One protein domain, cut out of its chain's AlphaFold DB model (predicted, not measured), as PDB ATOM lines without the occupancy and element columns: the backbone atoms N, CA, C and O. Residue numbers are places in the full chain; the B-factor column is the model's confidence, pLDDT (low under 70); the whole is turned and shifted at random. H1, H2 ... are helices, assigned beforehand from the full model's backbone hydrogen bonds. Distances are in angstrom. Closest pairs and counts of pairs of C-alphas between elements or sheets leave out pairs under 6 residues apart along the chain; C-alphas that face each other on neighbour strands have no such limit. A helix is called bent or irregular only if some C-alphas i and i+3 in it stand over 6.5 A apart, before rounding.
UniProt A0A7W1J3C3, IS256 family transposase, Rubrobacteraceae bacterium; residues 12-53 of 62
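This is residues 12 to 53 of the 62 residues of the protein "IS256 family transposase" of Rubrobacteraceae bacterium (UniProt A0A7W1J3C3). Two helices make the two legs of an open arch: the longer H1 sticks out by itself, an extended stretch bridges to H2, and beyond H2 the printed part ends in a small hairpin turn, residues 47 to 48 with 51 to 52. The printed part has 42 residues with two named helices, H1 then H2, and no named strand; its class is all helix. It is extended, with a radius of gyration of the C-alphas of 15.3 A and spans of 43 by 22 by 16 A.

H1, residues 12 to 26, begins at C-alpha 12 (257.146, 247.463, 187.058) and is 21.1 A long from first to last C-alpha. H2, residues 35 to 42, is 11.6 A long and ends at C-alpha 42 (286.167, 254.681, 182.936). H2 is irregular, but only just: C-alphas 36 and 39 are 6.8 A apart.

H1 and H2 are apart, with no C-alpha of the one within 8 A of the other. Residues 12 to 33, of which 12 to 26 belong to H1, stand free. Residues 47 to 48 pair with residues 51 to 52, antiparallel. In H1 every O i to N i+4 pair is within hydrogen-bond range; in H2 2 of 4 are, and 4 of 5 O i to N i+3 pairs.

The C-alphas farthest apart, those of Ala 13 and Val 53, are 43.7 A apart. The link from H1 to H2 is short, with 8 residues. The printed part has no cut, and no printed residue is under 70 in pLDDT.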
ATOM      1  N   GLN A  12     256.935 246.256 186.251       96.19
ATOM      2  CA  GLN A  12     257.146 247.463 187.058       96.19
ATOM      3  C   GLN A  12     257.350 247.118 188.534       96.19
ATOM      4  O   GLN A  12     258.293 247.601 189.154       96.19
ATOM      5  N   ALA A  13     256.531 246.210 189.070       93.81
ATOM      6  CA  ALA A  13     256.690 245.718 190.433       93.81
ATOM      7  C   ALA A  13     258.033 244.993 190.635       93.81
ATOM      8  O   ALA A  13     258.686 245.180 191.658       93.81
ATOM      9  N   GLY A  14     258.492 244.230 189.636       94.81
ATOM     10  CA  GLY A  14     259.807 243.589 189.673       94.81
ATOM     11  C   GLY A  14     260.953 244.600 189.723       94.81
ATOM     12  O   GLY A  14     261.847 244.474 190.554       94.81
ATOM     13  N   LEU A  15     260.905 245.639 188.886       96.75
ATOM     14  CA  LEU A  15     261.912 246.707 188.886       96.75
ATOM     15  C   LEU A  15     261.922 247.493 190.199       96.75
ATOM     16  O   LEU A  15     262.995 247.750 190.740       96.75
ATOM     17  N   ALA A  16     260.747 247.822 190.740       96.31
ATOM     18  CA  ALA A  16     260.633 248.480 192.038       96.31
ATOM     19  C   ALA A  16     261.233 247.618 193.162       96.31
ATOM     20  O   ALA A  16     261.961 248.131 194.011       96.31
ATOM     21  N   MET A  17     260.991 246.302 193.139       95.56
ATOM     22  CA  MET A  17     261.577 245.364 194.098       95.56
ATOM     23  C   MET A  17     263.106 245.311 193.982       95.56
ATOM     24  O   MET A  17     263.790 245.420 194.994       95.56
ATOM     25  N   ILE A  18     263.652 245.201 192.765       95.31
ATOM     26  CA  ILE A  18     265.105 245.211 192.527       95.31
ATOM     27  C   ILE A  18     265.723 246.515 193.038       95.31
ATOM     28  O   ILE A  18     266.727 246.478 193.746       95.31
ATOM     29  N   TYR A  19     265.104 247.655 192.729       95.31
ATOM     30  CA  TYR A  19     265.560 248.956 193.206       95.31
ATOM     31  C   TYR A  19     265.621 249.004 194.737       95.31
ATOM     32  O   TYR A  19     266.667 249.329 195.292       95.31
ATOM     33  N   LYS A  20     264.548 248.593 195.428       95.44
ATOM     34  CA  LYS A  20     264.514 248.564 196.898       95.44
ATOM     35  C   LYS A  20     265.521 247.589 197.507       95.44
ATOM     36  O   LYS A  20     266.084 247.883 198.557       95.44
ATOM     37  N   LEU A  21     265.787 246.456 196.858       94.12
ATOM     38  CA  LEU A  21     266.825 245.520 197.297       94.12
ATOM     39  C   LEU A  21     268.232 246.120 197.174       94.12
ATOM     40  O   LEU A  21     269.049 245.928 198.073       94.12
ATOM     41  N   ILE A  22     268.509 246.848 196.089       94.38
ATOM     42  CA  ILE A  22     269.783 247.548 195.882       94.38
ATOM     43  C   ILE A  22     269.932 248.694 196.893       94.38
ATOM     44  O   ILE A  22     270.956 248.763 197.566       94.38
ATOM     45  N   GLU A  23     268.896 249.519 197.065       94.25
ATOM     46  CA  GLU A  23     268.851 250.627 198.033       94.25
ATOM     47  C   GLU A  23     269.088 250.130 199.469       94.25
ATOM     48  O   GLU A  23     269.951 250.635 200.180       94.25
ATOM     49  N   ALA A  24     268.404 249.060 199.888       93.38
ATOM     50  CA  ALA A  24     268.605 248.464 201.211       93.38
ATOM     51  C   ALA A  24     270.002 247.840 201.392       93.38
ATOM     52  O   ALA A  24     270.479 247.673 202.518       93.38
ATOM     53  N   ALA A  25     270.655 247.438 200.300       91.69
ATOM     54  CA  ALA A  25     271.988 246.862 200.346       91.69
ATOM     55  C   ALA A  25     273.097 247.927 200.371       91.69
ATOM     56  O   ALA A  25     274.161 247.630 200.914       91.69
ATOM     57  N   GLU A  26     272.845 249.138 199.863       88.31
ATOM     58  CA  GLU A  26     273.824 250.225 199.712       88.31
ATOM     59  C   GLU A  26     274.604 250.506 201.003       88.31
ATOM     60  O   GLU A  26     275.836 250.487 201.003       88.31
ATOM     61  N   GLY A  27     273.908 250.655 202.136       87.19
ATOM     62  CA  GLY A  27     274.538 250.934 203.435       87.19
ATOM     63  C   GLY A  27     275.431 249.808 203.974       87.19
ATOM     64  O   GLY A  27     276.131 249.992 204.967       87.19
ATOM     65  N   ARG A  28     275.410 248.633 203.337       86.88
ATOM     66  CA  ARG A  28     276.151 247.427 203.740       86.88
ATOM     67  C   ARG A  28     277.246 247.056 202.746       86.88
ATOM     68  O   ARG A  28     277.964 246.081 202.967       86.88
ATOM     69  N   TRP A  29     277.355 247.765 201.625       88.31
ATOM     70  CA  TRP A  29     278.336 247.423 200.608       88.31
ATOM     71  C   TRP A  29     279.743 247.698 201.114       88.31
ATOM     72  O   TRP A  29     280.094 248.798 201.543       88.31
ATOM     73  N   ARG A  30     280.591 246.676 201.022       86.56
ATOM     74  CA  ARG A  30     282.019 246.857 201.228       86.56
ATOM     75  C   ARG A  30     282.548 247.736 200.098       86.56
ATOM     76  O   ARG A  30     282.369 247.408 198.924       86.56
ATOM     77  N   LYS A  31     283.258 248.810 200.448       80.50
ATOM     78  CA  LYS A  31     283.997 249.615 199.468       80.50
ATOM     79  C   LYS A  31     284.918 248.713 198.642       80.50
ATOM     80  O   LYS A  31     285.629 247.869 199.195       80.50
ATOM     81  N   LEU A  32     284.921 248.907 197.324       82.38
ATOM     82  CA  LEU A  32     285.892 248.256 196.453       82.38
ATOM     83  C   LEU A  32     287.296 248.730 196.846       82.38
ATOM     84  O   LEU A  32     287.534 249.932 196.959       82.38
ATOM     85  N   THR A  33     288.232 247.798 197.027       86.56
ATOM     86  CA  THR A  33     289.615 248.107 197.428       86.56
ATOM     87  C   THR A  33     290.280 249.089 196.450       86.56
ATOM     88  O   THR A  33     290.992 249.997 196.862       86.56
ATOM     89  N   GLY A  34     289.964 248.971 195.157       86.75
ATOM     90  CA  GLY A  34     290.436 249.853 194.088       86.75
ATOM     91  C   GLY A  34     289.468 250.972 193.697       86.75
ATOM     92  O   GLY A  34     289.468 251.371 192.540       86.75
ATOM     93  N   ALA A  35     288.610 251.477 194.596       88.06
ATOM     94  CA  ALA A  35     287.626 252.515 194.238       88.06
ATOM     95  C   ALA A  35     288.259 253.771 193.595       88.06
ATOM     96  O   ALA A  35     287.660 254.384 192.714       88.06
ATOM     97  N   HIS A  36     289.490 254.116 193.978       87.44
ATOM     98  CA  HIS A  36     290.254 255.223 193.394       87.44
ATOM     99  C   HIS A  36     290.688 254.974 191.934       87.44
ATOM    100  O   HIS A  36     290.938 255.928 191.204       87.44
ATOM    101  N   LEU A  37     290.718 253.717 191.476       90.44
ATOM    102  CA  LEU A  37     291.090 253.328 190.108       90.44
ATOM    103  C   LEU A  37     289.907 253.378 189.129       90.44
ATOM    104  O   LEU A  37     290.104 253.320 187.919       90.44
ATOM    105  N   VAL A  38     288.669 253.521 189.620       89.88
ATOM    106  CA  VAL A  38     287.451 253.507 188.783       89.88
ATOM    107  C   VAL A  38     287.461 254.623 187.736       89.88
ATOM    108  O   VAL A  38     286.954 254.438 186.632       89.88
ATOM    109  N   ALA A  39     288.068 255.771 188.051       92.06
ATOM    110  CA  ALA A  39     288.237 256.846 187.080       92.06
ATOM    111  C   ALA A  39     289.094 256.406 185.879       92.06
ATOM    112  O   ALA A  39     288.716 256.696 184.749       92.06
ATOM    113  N   LEU A  40     290.173 255.651 186.118       90.75
ATOM    114  CA  LEU A  40     291.084 255.140 185.086       90.75
ATOM    115  C   LEU A  40     290.422 254.059 184.224       90.75
ATOM    116  O   LEU A  40     290.555 254.058 183.001       90.75
ATOM    117  N   VAL A  41     289.642 253.176 184.852       90.75
ATOM    118  CA  VAL A  41     288.837 252.174 184.135       90.75
ATOM    119  C   VAL A  41     287.815 252.862 183.228       90.75
ATOM    120  O   VAL A  41     287.665 252.493 182.068       90.75
ATOM    121  N   ARG A  42     287.144 253.913 183.722       92.69
ATOM    122  CA  ARG A  42     286.167 254.681 182.936       92.69
ATOM    123  C   ARG A  42     286.802 255.407 181.748       92.69
ATOM    124  O   ARG A  42     286.137 255.569 180.731       92.69
ATOM    125  N   THR A  43     288.057 255.836 181.860       93.62
ATOM    126  CA  THR A  43     288.809 256.440 180.746       93.62
ATOM    127  C   THR A  43     289.388 255.411 179.772       93.62
ATOM    128  O   THR A  43     290.017 255.807 178.798       93.62
ATOM    129  N   GLY A  44     289.177 254.110 180.007       90.56
ATOM    130  CA  GLY A  44     289.623 253.037 179.116       90.56
ATOM    131  C   GLY A  44     291.076 252.606 179.315       90.56
ATOM    132  O   GLY A  44     291.665 252.048 178.396       90.56
ATOM    133  N   ALA A  45     291.670 252.869 180.482       91.12
ATOM    134  CA  ALA A  45     293.027 252.417 180.766       91.12
ATOM    135  C   ALA A  45     293.090 250.884 180.892       91.12
ATOM    136  O   ALA A  45     292.201 250.269 181.488       91.12
ATOM    137  N   GLU A  46     294.138 250.262 180.344       90.56
ATOM    138  CA  GLU A  46     294.310 248.809 180.405       90.56
ATOM    139  C   GLU A  46     294.779 248.361 181.790       90.56
ATOM    140  O   GLU A  46     295.754 248.877 182.333       90.56
ATOM    141  N   PHE A  47     294.114 247.347 182.339       90.12
ATOM    142  CA  PHE A  47     294.542 246.665 183.556       90.12
ATOM    143  C   PHE A  47     294.835 245.197 183.246       90.12
ATOM    144  O   PHE A  47     294.020 244.515 182.623       90.12
ATOM    145  N   ARG A  48     295.966 244.679 183.730       90.75
ATOM    146  CA  ARG A  48     296.287 243.244 183.721       90.75
ATOM    147  C   ARG A  48     296.444 242.776 185.159       90.75
ATOM    148  O   ARG A  48     297.209 243.353 185.915       90.75
ATOM    149  N   ASN A  49     295.684 241.754 185.552       87.00
ATOM    150  CA  ASN A  49     295.687 241.209 186.920       87.00
ATOM    151  C   ASN A  49     295.441 242.253 188.034       87.00
ATOM    152  O   ASN A  49     295.853 242.056 189.172       87.00
ATOM    153  N   GLY A  50     294.742 243.350 187.721       84.56
ATOM    154  CA  GLY A  50     294.472 244.439 188.667       84.56
ATOM    155  C   GLY A  50     295.548 245.528 188.720       84.56
ATOM    156  O   GLY A  50     295.362 246.511 189.434       84.56
ATOM    157  N   GLU A  51     296.616 245.406 187.934       87.06
ATOM    158  CA  GLU A  51     297.659 246.420 187.789       87.06
ATOM    159  C   GLU A  51     297.451 247.230 186.509       87.06
ATOM    160  O   GLU A  51     297.108 246.677 185.461       87.06
ATOM    161  N   LEU A  52     297.635 248.547 186.606       87.88
ATOM    162  CA  LEU A  52     297.552 249.456 185.469       87.88
ATOM    163  C   LEU A  52     298.734 249.201 184.527       87.88
ATOM    164  O   LEU A  52     299.890 249.316 184.931       87.88
ATOM    165  N   VAL A  53     298.442 248.898 183.266       87.69
ATOM    166  CA  VAL A  53     299.455 248.761 182.219       87.69
ATOM    167  C   VAL A  53     299.746 250.153 181.667       87.69
ATOM    168  O   VAL A  53     299.115 250.610 180.718       87.69
TER     169      VAL A  53